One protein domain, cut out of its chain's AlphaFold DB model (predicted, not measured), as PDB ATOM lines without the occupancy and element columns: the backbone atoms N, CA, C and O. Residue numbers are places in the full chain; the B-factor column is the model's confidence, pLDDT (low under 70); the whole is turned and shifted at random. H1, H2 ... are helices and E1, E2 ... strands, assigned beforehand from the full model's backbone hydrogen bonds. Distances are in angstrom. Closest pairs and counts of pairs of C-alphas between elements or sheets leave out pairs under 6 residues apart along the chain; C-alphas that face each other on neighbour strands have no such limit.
ATOM      1  N   CYS A 708      26.534 -52.582 -51.320       68.00
ATOM      2  CA  CYS A 708      26.198 -51.551 -52.315       68.00
ATOM      3  C   CYS A 708      25.069 -50.647 -51.809       68.00
ATOM      4  O   CYS A 708      25.081 -49.439 -52.053       68.00
ATOM      5  N   ILE A 709      24.071 -51.248 -51.157       68.88
ATOM      6  CA  ILE A 709      22.874 -50.563 -50.670       68.88
ATOM      7  C   ILE A 709      23.214 -49.710 -49.446       68.88
ATOM      8  O   ILE A 709      22.802 -48.554 -49.398       68.88
ATOM      9  N   GLU A 710      23.996 -50.230 -48.498       73.62
ATOM     10  CA  GLU A 710      24.457 -49.478 -47.322       73.62
ATOM     11  C   GLU A 710      25.239 -48.238 -47.729       73.62
ATOM     12  O   GLU A 710      24.981 -47.138 -47.238       73.62
ATOM     13  N   LYS A 711      26.150 -48.388 -48.692       71.88
ATOM     14  CA  LYS A 711      26.922 -47.262 -49.204       71.88
ATOM     15  C   LYS A 711      26.055 -46.242 -49.936       71.88
ATOM     16  O   LYS A 711      26.187 -45.047 -49.691       71.88
ATOM     17  N   PHE A 712      25.130 -46.705 -50.774       74.19
ATOM     18  CA  PHE A 712      24.159 -45.835 -51.437       74.19
ATOM     19  C   PHE A 712      23.313 -45.045 -50.424       74.19
ATOM     20  O   PHE A 712      23.081 -43.849 -50.603       74.19
ATOM     21  N   ILE A 713      22.873 -45.691 -49.340       77.88
ATOM     22  CA  ILE A 713      22.146 -45.030 -48.252       77.88
ATOM     23  C   ILE A 713      23.052 -44.008 -47.556       77.88
ATOM     24  O   ILE A 713      22.609 -42.884 -47.334       77.88
ATOM     25  N   ALA A 714      24.302 -44.359 -47.246       79.75
ATOM     26  CA  ALA A 714      25.255 -43.473 -46.578       79.75
ATOM     27  C   ALA A 714      25.564 -42.209 -47.399       79.75
ATOM     28  O   ALA A 714      25.532 -41.107 -46.856       79.75
ATOM     29  N   GLU A 715      25.787 -42.344 -48.709       78.50
ATOM     30  CA  GLU A 715      26.011 -41.208 -49.616       78.50
ATOM     31  C   GLU A 715      24.783 -40.294 -49.694       78.50
ATOM     32  O   GLU A 715      24.900 -39.078 -49.556       78.50
ATOM     33  N   ARG A 716      23.584 -40.867 -49.841       78.06
ATOM     34  CA  ARG A 716      22.333 -40.093 -49.867       78.06
ATOM     35  C   ARG A 716      22.046 -39.405 -48.532       78.06
ATOM     36  O   ARG A 716      21.475 -38.318 -48.526       78.06
ATOM     37  N   VAL A 717      22.417 -40.025 -47.410       81.50
ATOM     38  CA  VAL A 717      22.329 -39.406 -46.079       81.50
ATOM     39  C   VAL A 717      23.278 -38.215 -46.002       81.50
ATOM     40  O   VAL A 717      22.825 -37.137 -45.634       81.50
ATOM     41  N   ALA A 718      24.538 -38.369 -46.418       80.44
ATOM     42  CA  ALA A 718      25.516 -37.282 -46.421       80.44
ATOM     43  C   ALA A 718      25.091 -36.109 -47.327       80.44
ATOM     44  O   ALA A 718      25.202 -34.949 -46.937       80.44
ATOM     45  N   GLU A 719      24.546 -36.392 -48.514       77.69
ATOM     46  CA  GLU A 719      23.983 -35.365 -49.403       77.69
ATOM     47  C   GLU A 719      22.791 -34.639 -48.770       77.69
ATOM     48  O   GLU A 719      22.697 -33.415 -48.851       77.69
ATOM     49  N   ALA A 720      21.884 -35.375 -48.125       76.19
ATOM     50  CA  ALA A 720      20.731 -34.783 -47.461       76.19
ATOM     51  C   ALA A 720      21.147 -33.951 -46.233       76.19
ATOM     52  O   ALA A 720      20.586 -32.883 -46.006       76.19
ATOM     53  N   GLU A 721      22.165 -34.371 -45.478       81.50
ATOM     54  CA  GLU A 721      22.750 -33.585 -44.381       81.50
ATOM     55  C   GLU A 721      23.407 -32.296 -44.874       81.50
ATOM     56  O   GLU A 721      23.245 -31.254 -44.241       81.50
ATOM     57  N   ALA A 722      24.074 -32.325 -46.032       80.12
ATOM     58  CA  ALA A 722      24.701 -31.143 -46.624       80.12
ATOM     59  C   ALA A 722      23.700 -30.021 -46.966       80.12
ATOM     60  O   ALA A 722      24.105 -28.873 -47.147       80.12
ATOM     61  N   THR A 723      22.396 -30.319 -47.026       78.81
ATOM     62  CA  THR A 723      21.349 -29.302 -47.222       78.81
ATOM     63  C   THR A 723      21.088 -28.433 -45.985       78.81
ATOM     64  O   THR A 723      20.452 -27.390 -46.118       78.81
ATOM     65  N   ASN A 724      21.598 -28.816 -44.804       77.44
ATOM     66  CA  ASN A 724      21.409 -28.110 -43.528       77.44
ATOM     67  C   ASN A 724      19.933 -27.809 -43.183       77.44
ATOM     68  O   ASN A 724      19.614 -26.746 -42.646       77.44
ATOM     69  N   ASP A 725      19.023 -28.742 -43.477       77.88
ATOM     70  CA  ASP A 725      17.607 -28.624 -43.106       77.88
ATOM     71  C   ASP A 725      17.455 -28.509 -41.568       77.88
ATOM     72  O   ASP A 725      17.937 -29.388 -40.843       77.88
ATOM     73  N   PRO A 726      16.793 -27.458 -41.038       79.50
ATOM     74  CA  PRO A 726      16.644 -27.241 -39.595       79.50
ATOM     75  C   PRO A 726      15.805 -28.319 -38.906       79.50
ATOM     76  O   PRO A 726      15.976 -28.577 -37.712       79.50
ATOM     77  N   ASP A 727      14.900 -28.967 -39.635       80.50
ATOM     78  CA  ASP A 727      14.154 -30.100 -39.116       80.50
ATOM     79  C   ASP A 727      14.981 -31.391 -39.194       80.50
ATOM     80  O   ASP A 727      14.612 -32.365 -38.547       80.50
ATOM     81  N   GLY A 728      16.124 -31.414 -39.879       84.19
ATOM     82  CA  GLY A 728      16.981 -32.584 -40.051       84.19
ATOM     83  C   GLY A 728      16.397 -33.617 -41.019       84.19
ATOM     84  O   GLY A 728      15.417 -33.373 -41.714       84.19
ATOM     85  N   ILE A 729      16.996 -34.804 -41.048       88.69
ATOM     86  CA  ILE A 729      16.651 -35.886 -41.983       88.69
ATOM     87  C   ILE A 729      15.941 -37.054 -41.293       88.69
ATOM     88  O   ILE A 729      16.221 -37.381 -40.138       88.69
ATOM     89  N   SER A 730      15.038 -37.712 -42.023       90.31
ATOM     90  CA  SER A 730      14.382 -38.961 -41.613       90.31
ATOM     91  C   SER A 730      14.673 -40.074 -42.608       90.31
ATOM     92  O   SER A 730      14.840 -39.822 -43.795       90.31
ATOM     93  N   GLN A 731      14.667 -41.324 -42.153       91.56
ATOM     94  CA  GLN A 731      14.785 -42.489 -43.029       91.56
ATOM     95  C   GLN A 731      13.473 -43.263 -43.121       91.56
ATOM     96  O   GLN A 731      12.710 -43.355 -42.159       91.56
ATOM     97  N   CYS A 732      13.228 -43.859 -44.287       90.81
ATOM     98  CA  CYS A 732      12.145 -44.820 -44.448       90.81
ATOM     99  C   CYS A 732      12.381 -46.044 -43.539       90.81
ATOM    100  O   CYS A 732      13.435 -46.673 -43.646       90.81
ATOM    101  N   PRO A 733      11.403 -46.473 -42.721       89.19
ATOM    102  CA  PRO A 733      11.581 -47.607 -41.812       89.19
ATOM    103  C   PRO A 733      11.740 -48.963 -42.504       89.19
ATOM    104  O   PRO A 733      12.074 -49.944 -41.847       89.19
ATOM    105  N   ARG A 734      11.479 -49.038 -43.816       84.81
ATOM    106  CA  ARG A 734      11.573 -50.276 -44.596       84.81
ATOM    107  C   ARG A 734      12.823 -50.330 -45.468       84.81
ATOM    108  O   ARG A 734      13.581 -51.281 -45.372       84.81
ATOM    109  N   CYS A 735      13.028 -49.336 -46.334       83.44
ATOM    110  CA  CYS A 735      14.144 -49.329 -47.289       83.44
ATOM    111  C   CYS A 735      15.266 -48.348 -46.928       83.44
ATOM    112  O   CYS A 735      16.211 -48.218 -47.697       83.44
ATOM    113  N   ARG A 736      15.137 -47.620 -45.810       88.19
ATOM    114  CA  ARG A 736      16.142 -46.693 -45.255       88.19
ATOM    115  C   ARG A 736      16.560 -45.516 -46.137       88.19
ATOM    116  O   ARG A 736      17.434 -44.749 -45.748       88.19
ATOM    117  N   LEU A 737      15.888 -45.317 -47.271       84.50
ATOM    118  CA  LEU A 737      16.096 -44.144 -48.116       84.50
ATOM    119  C   LEU A 737      15.870 -42.866 -47.278       84.50
ATOM    120  O   LEU A 737      14.865 -42.818 -46.553       84.50
ATOM    121  N   PRO A 738      16.786 -41.882 -47.323       87.94
ATOM    122  CA  PRO A 738      16.669 -40.650 -46.553       87.94
ATOM    123  C   PRO A 738      15.700 -39.661 -47.208       87.94
ATOM    124  O   PRO A 738      15.537 -39.639 -48.426       87.94
ATOM    125  N   TYR A 739      15.070 -38.839 -46.374       86.88
ATOM    126  CA  TYR A 739      14.113 -37.801 -46.742       86.88
ATOM    127  C   TYR A 739      14.410 -36.528 -45.951       86.88
ATOM    128  O   TYR A 739      14.721 -36.594 -44.757       86.88
ATOM    129  N   THR A 740      14.245 -35.382 -46.607       87.62
ATOM    130  CA  THR A 740      14.123 -34.057 -45.984       87.62
ATOM    131  C   THR A 740      12.650 -33.722 -45.759       87.62
ATOM    132  O   THR A 740      11.761 -34.382 -46.313       87.62
ATOM    133  N   LYS A 741      12.366 -32.765 -44.874       83.12
ATOM    134  CA  LYS A 741      10.994 -32.526 -44.427       83.12
ATOM    135  C   LYS A 741      10.226 -31.685 -45.442       83.12
ATOM    136  O   LYS A 741      10.693 -30.637 -45.874       83.12
ATOM    137  N   ASP A 742       9.001 -32.097 -45.759       77.94
ATOM    138  CA  ASP A 742       8.060 -31.211 -46.443       77.94
ATOM    139  C   ASP A 742       7.505 -30.187 -45.430       77.94
ATOM    140  O   ASP A 742       7.005 -30.586 -44.370       77.94
ATOM    141  N   PRO A 743       7.544 -28.872 -45.718       74.81
ATOM    142  CA  PRO A 743       7.018 -27.850 -44.815       74.81
ATOM    143  C   PRO A 743       5.525 -28.010 -44.482       74.81
ATOM    144  O   PRO A 743       5.065 -27.435 -43.495       74.81
ATOM    145  N   LYS A 744       4.749 -28.760 -45.275       81.00
ATOM    146  CA  LYS A 744       3.286 -28.851 -45.142       81.00
ATOM    147  C   LYS A 744       2.787 -30.047 -44.335       81.00
ATOM    148  O   LYS A 744       1.649 -29.997 -43.873       81.00
ATOM    149  N   CYS A 745       3.558 -31.130 -44.190       85.31
ATOM    150  CA  CYS A 745       3.060 -32.351 -43.550       85.31
ATOM    151  C   CYS A 745       4.176 -33.283 -43.048       85.31
ATOM    152  O   CYS A 745       5.157 -33.519 -43.741       85.31
ATOM    153  N   ASP A 746       3.973 -33.908 -41.881       91.81
ATOM    154  CA  ASP A 746       4.866 -34.952 -41.348       91.81
ATOM    155  C   ASP A 746       4.568 -36.357 -41.926       91.81
ATOM    156  O   ASP A 746       5.174 -37.344 -41.507       91.81
ATOM    157  N   HIS A 747       3.612 -36.494 -42.852       92.75
ATOM    158  CA  HIS A 747       3.292 -37.753 -43.539       92.75
ATOM    159  C   HIS A 747       4.140 -37.898 -44.798       92.75
ATOM    160  O   HIS A 747       4.024 -37.109 -45.730       92.75
ATOM    161  N   VAL A 748       4.959 -38.947 -44.836       92.75
ATOM    162  CA  VAL A 748       5.850 -39.247 -45.956       92.75
ATOM    163  C   VAL A 748       5.417 -40.545 -46.608       92.75
ATOM    164  O   VAL A 748       5.196 -41.544 -45.923       92.75
ATOM    165  N   LYS A 749       5.356 -40.553 -47.939       91.88
ATOM    166  CA  LYS A 749       5.228 -41.769 -48.740       91.88
ATOM    167  C   LYS A 749       6.561 -42.080 -49.404       91.88
ATOM    168  O   LYS A 749       7.115 -41.244 -50.112       91.88
ATOM    169  N   CYS A 750       7.079 -43.280 -49.169       87.06
ATOM    170  CA  CYS A 750       8.380 -43.675 -49.677       87.06
ATOM    171  C   CYS A 750       8.366 -43.831 -51.209       87.06
ATOM    172  O   CYS A 750       7.610 -44.644 -51.740       87.06
ATOM    173  N   ILE A 751       9.256 -43.112 -51.901       84.31
ATOM    174  CA  ILE A 751       9.484 -43.186 -53.355       84.31
ATOM    175  C   ILE A 751      10.474 -44.285 -53.765       84.31
ATOM    176  O   ILE A 751      10.772 -44.444 -54.946       84.31
ATOM    177  N   GLY A 752      11.012 -45.037 -52.800       74.31
ATOM    178  CA  GLY A 752      11.906 -46.156 -53.079       74.31
ATOM    179  C   GLY A 752      11.225 -47.184 -53.985       74.31
ATOM    180  O   GLY A 752      10.069 -47.550 -53.749       74.31
ATOM    181  N   ILE A 753      11.949 -47.654 -55.003       63.69
ATOM    182  CA  ILE A 753      11.469 -48.660 -55.960       63.69
ATOM    183  C   ILE A 753      10.960 -49.878 -55.175       63.69
ATOM    184  O   ILE A 753      11.678 -50.430 -54.343       63.69
ATOM    185  N   ASN A 754       9.701 -50.261 -55.404       66.81
ATOM    186  CA  ASN A 754       8.994 -51.354 -54.716       66.81
ATOM    187  C   ASN A 754       8.811 -51.196 -53.190       66.81
ATOM    188  O   ASN A 754       8.420 -52.151 -52.519       66.81
ATOM    189  N   CYS A 755       9.061 -50.013 -52.614       81.44
ATOM    190  CA  CYS A 755       8.874 -49.781 -51.181       81.44
ATOM    191  C   CYS A 755       7.467 -49.266 -50.855       81.44
ATOM    192  O   CYS A 755       6.740 -49.928 -50.114       81.44
ATOM    193  N   GLY A 756       7.100 -48.084 -51.370       85.31
ATOM    194  CA  GLY A 756       5.753 -47.496 -51.287       85.31
ATOM    195  C   GLY A 756       5.177 -47.240 -49.885       85.31
ATOM    196  O   GLY A 756       4.040 -46.786 -49.788       85.31
ATOM    197  N   ILE A 757       5.917 -47.538 -48.811       90.69
ATOM    198  CA  ILE A 757       5.406 -47.464 -47.439       90.69
ATOM    199  C   ILE A 757       5.175 -46.016 -47.015       90.69
ATOM    200  O   ILE A 757       5.947 -45.121 -47.358       90.69
ATOM    201  N   GLU A 758       4.134 -45.797 -46.223       94.81
ATOM    202  CA  GLU A 758       3.852 -44.501 -45.622       94.81
ATOM    203  C   GLU A 758       4.315 -44.479 -44.168       94.81
ATOM    204  O   GLU A 758       4.081 -45.431 -43.419       94.81
ATOM    205  N   PHE A 759       4.974 -43.400 -43.756       95.12
ATOM    206  CA  PHE A 759       5.528 -43.256 -42.414       95.12
ATOM    207  C   PHE A 759       5.486 -41.803 -41.931       95.12
ATOM    208  O   PHE A 759       5.252 -40.874 -42.704       95.12
ATOM    209  N   CYS A 760       5.672 -41.599 -40.626       94.38
ATOM    210  CA  CYS A 760       5.803 -40.267 -40.039       94.38
ATOM    211  C   CYS A 760       7.258 -39.793 -40.091       94.38
ATOM    212  O   CYS A 760       8.135 -40.453 -39.535       94.38
ATOM    213  N   PHE A 761       7.503 -38.621 -40.676       93.88
ATOM    214  CA  PHE A 761       8.821 -37.986 -40.754       93.88
ATOM    215  C   PHE A 761       9.458 -37.773 -39.374       93.88
ATOM    216  O   PHE A 761      10.662 -37.922 -39.198       93.88
ATOM    217  N   ARG A 762       8.655 -37.429 -38.358       91.31
ATOM    218  CA  ARG A 762       9.155 -37.081 -37.017       91.31
ATOM    219  C   ARG A 762       9.676 -38.271 -36.221       91.31
ATOM    220  O   ARG A 762      10.555 -38.088 -35.388       91.31
ATOM    221  N   CYS A 763       9.153 -39.473 -36.455       91.62
ATOM    222  CA  CYS A 763       9.491 -40.649 -35.642       91.62
ATOM    223  C   CYS A 763       9.829 -41.913 -36.440       91.62
ATOM    224  O   CYS A 763      10.076 -42.963 -35.840       91.62
ATOM    225  N   ALA A 764       9.823 -41.828 -37.772       93.31
ATOM    226  CA  ALA A 764      10.021 -42.941 -38.694       93.31
ATOM    227  C   ALA A 764       9.098 -44.151 -38.424       93.31
ATOM    228  O   ALA A 764       9.455 -45.287 -38.723       93.31
ATOM    229  N   CYS A 765       7.910 -43.940 -37.838       93.56
ATOM    230  CA  CYS A 765       6.936 -45.016 -37.622       93.56
ATOM    231  C   CYS A 765       6.060 -45.217 -38.852       93.56
ATOM    232  O   CYS A 765       5.603 -44.243 -39.452       93.56
ATOM    233  N   VAL A 766       5.786 -46.480 -39.182       93.81
ATOM    234  CA  VAL A 766       4.852 -46.870 -40.243       93.81
ATOM    235  C   VAL A 766       3.457 -46.333 -39.927       93.81
ATOM    236  O   VAL A 766       2.990 -46.420 -38.793       93.81
ATOM    237  N   ARG A 767       2.782 -45.773 -40.935       94.88
ATOM    238  CA  ARG A 767       1.493 -45.086 -40.784       94.88
ATOM    239  C   ARG A 767       0.333 -46.006 -40.441       94.88
ATOM    240  O   ARG A 767      -0.527 -45.613 -39.661       94.88
ATOM    241  N   SER A 768       0.306 -47.213 -40.997       94.62
ATOM    242  CA  SER A 768      -0.837 -48.111 -40.831       94.62
ATOM    243  C   SER A 768      -1.144 -48.459 -39.362       94.62
ATOM    244  O   SER A 768      -2.306 -48.293 -38.988       94.62
ATOM    245  N   PRO A 769      -0.165 -48.819 -38.504       94.38
ATOM    246  CA  PRO A 769      -0.425 -49.004 -37.076       94.38
ATOM    247  C   PRO A 769      -1.010 -47.772 -36.383       94.38
ATOM    248  O   PRO A 769      -1.934 -47.892 -35.589       94.38
ATOM    249  N   MET A 770      -0.528 -46.577 -36.728       93.38
ATOM    250  CA  MET A 770      -0.983 -45.322 -36.115       93.38
ATOM    251  C   MET A 770      -2.434 -44.995 -36.489       93.38
ATOM    252  O   MET A 770      -3.180 -44.474 -35.669       93.38
ATOM    253  N   LEU A 771      -2.855 -45.348 -37.708       92.56
ATOM    254  CA  LEU A 771      -4.238 -45.175 -38.156       92.56
ATOM    255  C   LEU A 771      -5.203 -46.199 -37.551       92.56
ATOM    256  O   LEU A 771      -6.373 -45.875 -37.370       92.56
ATOM    257  N   LYS A 772      -4.745 -47.433 -37.304       94.44
ATOM    258  CA  LYS A 772      -5.617 -48.544 -36.885       94.44
ATOM    259  C   LYS A 772      -5.655 -48.757 -35.383       94.44
ATOM    260  O   LYS A 772      -6.723 -49.006 -34.844       94.44
ATOM    261  N   HIS A 773      -4.522 -48.607 -34.711       91.88
ATOM    262  CA  HIS A 773      -4.443 -48.753 -33.264       91.88
ATOM    263  C   HIS A 773      -4.480 -47.397 -32.548       91.88
ATOM    264  O   HIS A 773      -4.974 -47.322 -31.432       91.88
ATOM    265  N   GLY A 774      -4.036 -46.312 -33.195       93.00
ATOM    266  CA  GLY A 774      -4.103 -44.947 -32.665       93.00
ATOM    267  C   GLY A 774      -2.736 -44.306 -32.406       93.00
ATOM    268  O   GLY A 774      -1.675 -44.879 -32.665       93.00
ATOM    269  N   ASN A 775      -2.756 -43.081 -31.877       94.19
ATOM    270  CA  ASN A 775      -1.563 -42.233 -31.754       94.19
ATOM    271  C   ASN A 775      -0.501 -42.750 -30.761       94.19
ATOM    272  O   ASN A 775       0.643 -42.295 -30.805       94.19
ATOM    273  N   HIS A 776      -0.811 -43.731 -29.908       92.56
ATOM    274  CA  HIS A 776       0.190 -44.401 -29.063       92.56
ATOM    275  C   HIS A 776       1.152 -45.306 -29.850       92.56
ATOM    276  O   HIS A 776       2.107 -45.813 -29.265       92.56
ATOM    277  N   TYR A 777       0.937 -45.484 -31.159       94.06
ATOM    278  CA  TYR A 777       1.870 -46.153 -32.077       94.06
ATOM    279  C   TYR A 777       2.892 -45.206 -32.732       94.06
ATOM    280  O   TYR A 777       3.743 -45.645 -33.510       94.06
ATOM    281  N   HIS A 778       2.874 -43.913 -32.403       94.00
ATOM    282  CA  HIS A 778       4.066 -43.081 -32.570       94.00
ATOM    283  C   HIS A 778       5.139 -43.477 -31.535       94.00
ATOM    284  O   HIS A 778       4.823 -44.031 -30.486       94.00
ATOM    285  N   ARG A 779       6.421 -43.171 -31.787       91.62
ATOM    286  CA  ARG A 779       7.437 -43.268 -30.717       91.62
ATOM    287  C   ARG A 779       7.158 -42.191 -29.660       91.62
ATOM    288  O   ARG A 779       6.796 -41.085 -30.063       91.62
ATOM    289  N   PRO A 780       7.387 -42.446 -28.360       90.00
ATOM    290  CA  PRO A 780       7.187 -41.462 -27.291       90.00
ATOM    291  C   PRO A 780       7.860 -40.100 -27.510       90.00
ATOM    292  O   PRO A 780       7.364 -39.087 -27.033       90.00
ATOM    293  N   SER A 781       8.968 -40.056 -28.256       86.88
ATOM    294  CA  SER A 781       9.668 -38.814 -28.610       86.88
ATOM    295  C   SER A 781       8.995 -37.997 -29.729       86.88
ATOM    296  O   SER A 781       9.513 -36.957 -30.126       86.88
ATOM    297  N   CYS A 782       7.893 -38.479 -30.308       91.06
ATOM    298  CA  CYS A 782       7.165 -37.816 -31.386       91.06
ATOM    299  C   CYS A 782       6.151 -36.811 -30.832       91.06
ATOM    300  O   CYS A 782       5.403 -37.134 -29.915       91.06
ATOM    301  N   SER A 783       6.007 -35.653 -31.479       91.06
ATOM    302  CA  SER A 783       4.967 -34.665 -31.144       91.06
ATOM    303  C   SER A 783       3.536 -35.190 -31.298       91.06
ATOM    304  O   SER A 783       2.622 -34.661 -30.681       91.06
ATOM    305  N   HIS A 784       3.338 -36.219 -32.128       92.62
ATOM    306  CA  HIS A 784       2.029 -36.831 -32.383       92.62
ATOM    307  C   HIS A 784       1.717 -38.004 -31.440       92.62
ATOM    308  O   HIS A 784       0.657 -38.613 -31.558       92.62
ATOM    309  N   TYR A 785       2.625 -38.351 -30.521       94.12
ATOM    310  CA  TYR A 785       2.399 -39.429 -29.562       94.12
ATOM    311  C   TYR A 785       1.359 -39.039 -28.510       94.12
ATOM    312  O   TYR A 785       1.468 -37.998 -27.866       94.12
ATOM    313  N   ALA A 786       0.384 -39.919 -28.286       92.44
ATOM    314  CA  ALA A 786      -0.573 -39.804 -27.191       92.44
ATOM    315  C   ALA A 786      -0.611 -41.123 -26.422       92.44
ATOM    316  O   ALA A 786      -0.845 -42.170 -27.019       92.44
ATOM    317  N   LYS A 787      -0.379 -41.093 -25.106       89.88
ATOM    318  CA  LYS A 787      -0.430 -42.298 -24.269       89.88
ATOM    319  C   LYS A 787      -1.867 -42.826 -24.212       89.88
ATOM    320  O   LYS A 787      -2.785 -42.070 -23.911       89.88
ATOM    321  N   SER A 788      -2.043 -44.121 -24.454       85.56
ATOM    322  CA  SER A 788      -3.326 -44.816 -24.324       85.56
ATOM    323  C   SER A 788      -3.214 -45.933 -23.291       85.56
ATOM    324  O   SER A 788      -2.213 -46.656 -23.263       85.56
ATOM    325  N   ASN A 789      -4.248 -46.066 -22.460       79.44
ATOM    326  CA  ASN A 789      -4.410 -47.172 -21.510       79.44
ATOM    327  C   ASN A 789      -5.291 -48.298 -22.080       79.44
ATOM    328  O   ASN A 789      -5.591 -49.249 -21.364       79.44
ATOM    329  N   ALA A 790      -5.738 -48.186 -23.335       80.12
ATOM    330  CA  ALA A 790      -6.495 -49.243 -23.991       80.12
ATOM    331  C   ALA A 790      -5.590 -50.450 -24.286       80.12
ATOM    332  O   ALA A 790      -4.425 -50.285 -24.662       80.12
ATOM    333  N   GLU A 791      -6.137 -51.655 -24.124       85.00
ATOM    334  CA  GLU A 791      -5.485 -52.886 -24.565       85.00
ATOM    335  C   GLU A 791      -5.481 -52.958 -26.094       85.00
ATOM    336  O   GLU A 791      -6.527 -52.835 -26.738       85.00
ATOM    337  N   ASP A 792      -4.297 -53.168 -26.669       90.00
ATOM    338  CA  ASP A 792      -4.127 -53.300 -28.113       90.00
ATOM    339  C   ASP A 792      -4.605 -54.679 -28.583       90.00
ATOM    340  O   ASP A 792      -4.290 -55.707 -27.981       90.00
ATOM    341  N   LYS A 793      -5.361 -54.705 -29.682       93.19
ATOM    342  CA  LYS A 793      -5.872 -55.932 -30.308       93.19
ATOM    343  C   LYS A 793      -5.405 -56.028 -31.750       93.19
ATOM    344  O   LYS A 793      -5.111 -55.018 -32.386       93.19
ATOM    345  N   TYR A 794      -5.300 -57.258 -32.248       95.69
ATOM    346  CA  TYR A 794      -4.979 -57.517 -33.646       95.69
ATOM    347  C   TYR A 794      -6.003 -56.833 -34.560       95.69
ATOM    348  O   TYR A 794      -7.200 -57.066 -34.414       95.69
ATOM    349  N   GLU A 795      -5.522 -56.048 -35.524       94.56
ATOM    350  CA  GLU A 795      -6.366 -55.363 -36.506       94.56
ATOM    351  C   GLU A 795      -6.049 -55.885 -37.916       94.56
ATOM    352  O   GLU A 795      -4.940 -55.643 -38.404       94.56
ATOM    353  N   PRO A 796      -6.980 -56.572 -38.608       90.88
ATOM    354  CA  PRO A 796      -6.720 -57.160 -39.928       90.88
ATOM    355  C   PRO A 796      -6.425 -56.106 -41.005       90.88
ATOM    356  O   PRO A 796      -5.749 -56.393 -41.989       90.88
ATOM    357  N   GLU A 797      -6.889 -54.870 -40.807       91.06
ATOM    358  CA  GLU A 797      -6.630 -53.740 -41.706       91.06
ATOM    359  C   GLU A 797      -5.313 -53.002 -41.396       91.06
ATOM    360  O   GLU A 797      -4.959 -52.040 -42.085       91.06
ATOM    361  N   CYS A 798      -4.584 -53.406 -40.350       94.38
ATOM    362  CA  CYS A 798      -3.245 -52.902 -40.068       94.38
ATOM    363  C   CYS A 798      -2.222 -53.707 -40.877       94.38
ATOM    364  O   CYS A 798      -2.077 -54.914 -40.684       94.38
ATOM    365  N   THR A 799      -1.465 -53.043 -41.756       91.00
ATOM    366  CA  THR A 799      -0.495 -53.709 -42.642       91.00
ATOM    367  C   THR A 799       0.563 -54.484 -41.867       91.00
ATOM    368  O   THR A 799       1.033 -55.513 -42.341       91.00
ATOM    369  N   GLU A 800       0.929 -54.015 -40.674       91.69
ATOM    370  CA  GLU A 800       1.921 -54.669 -39.820       91.69
ATOM    371  C   GLU A 800       1.342 -55.885 -39.092       91.69
ATOM    372  O   GLU A 800       1.991 -56.927 -39.054       91.69
ATOM    373  N   CYS A 801       0.103 -55.801 -38.593       93.44
ATOM    374  CA  CYS A 801      -0.594 -56.949 -38.008       93.44
ATOM    375  C   CYS A 801      -0.814 -58.046 -39.054       93.44
ATOM    376  O   CYS A 801      -0.468 -59.208 -38.842       93.44
ATOM    377  N   PHE A 802      -1.331 -57.671 -40.226       90.06
ATOM    378  CA  PHE A 802      -1.539 -58.598 -41.334       90.06
ATOM    379  C   PHE A 802      -0.233 -59.279 -41.758       90.06
ATOM    380  O   PHE A 802      -0.194 -60.499 -41.920       90.06
ATOM    381  N   ARG A 803       0.857 -58.509 -41.877       88.19
ATOM    382  CA  ARG A 803       2.178 -59.030 -42.251       88.19
ATOM    383  C   ARG A 803       2.741 -60.008 -41.222       88.19
ATOM    384  O   ARG A 803       3.285 -61.035 -41.619       88.19
ATOM    385  N   ASN A 804       2.617 -59.699 -39.933       87.06
ATOM    386  CA  ASN A 804       3.193 -60.518 -38.865       87.06
ATOM    387  C   ASN A 804       2.289 -61.694 -38.461       87.06
ATOM    388  O   ASN A 804       2.749 -62.606 -37.786       87.06
ATOM    389  N   LYS A 805       1.017 -61.695 -38.891       90.75
ATOM    390  CA  LYS A 805      -0.032 -62.636 -38.451       90.75
ATOM    391  C   LYS A 805      -0.289 -62.607 -36.934       90.75
ATOM    392  O   LYS A 805      -0.886 -63.530 -36.392       90.75
TER     393      LYS A 805
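AT A GLANCE: This is residues 708 to 805 of the 828 residues of an uncharacterized protein of Stentor coeruleus (UniProt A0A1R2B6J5). Little regular structure is present: in an elongated run of loops, the small hairpin E1 E2 sits near the middle, the longest helix H1 at one end and short H2 and H3 toward the other. The printed part has 98 residues, in order H1 E1 E2 H2 H3, mostly helix, with 32 residues in named elements. It is only just compact, close to loose, with radius of gyration of the C-alphas 14.7 A and spans of 43 by 28 by 20 A.

IN THESE COORDINATES: Find E1, residues 747 to 749, from C-alpha 747 at (3.292, -37.753, -43.539); E2 is residues 758 to 760. H1, residues 708 to 721, runs 19.9 A from (26.198, -51.551, -52.315). H2 is residues 767 to 772, H3 799 to 804.

HOW THE PARTS SIT: Hairpin E1 and E2 is antiparallel at 148 degrees, with N 748 and O 759 within hydrogen-bond range at 2.9 A. The closest C-alphas of E2 and H2, Phe 759 and Arg 767, are 4.7 A apart. H2 and H3 touch, about perpendicular at 90 degrees; their closest C-alphas, Ser 768 and Thr 799, are 5.9 A apart. H1 is apart from E2, H2 and H3. Every O i to N i+4 pair is within range in H1, H2 and H3.

THE WHOLE: C-alphas 708 and 789, the farthest apart, are 43.6 A apart. The printed part has no cut. Links H1 to E1 and H2 to H3 are long. Residues 708 to 709 and 753 to 754 have pLDDT under 70.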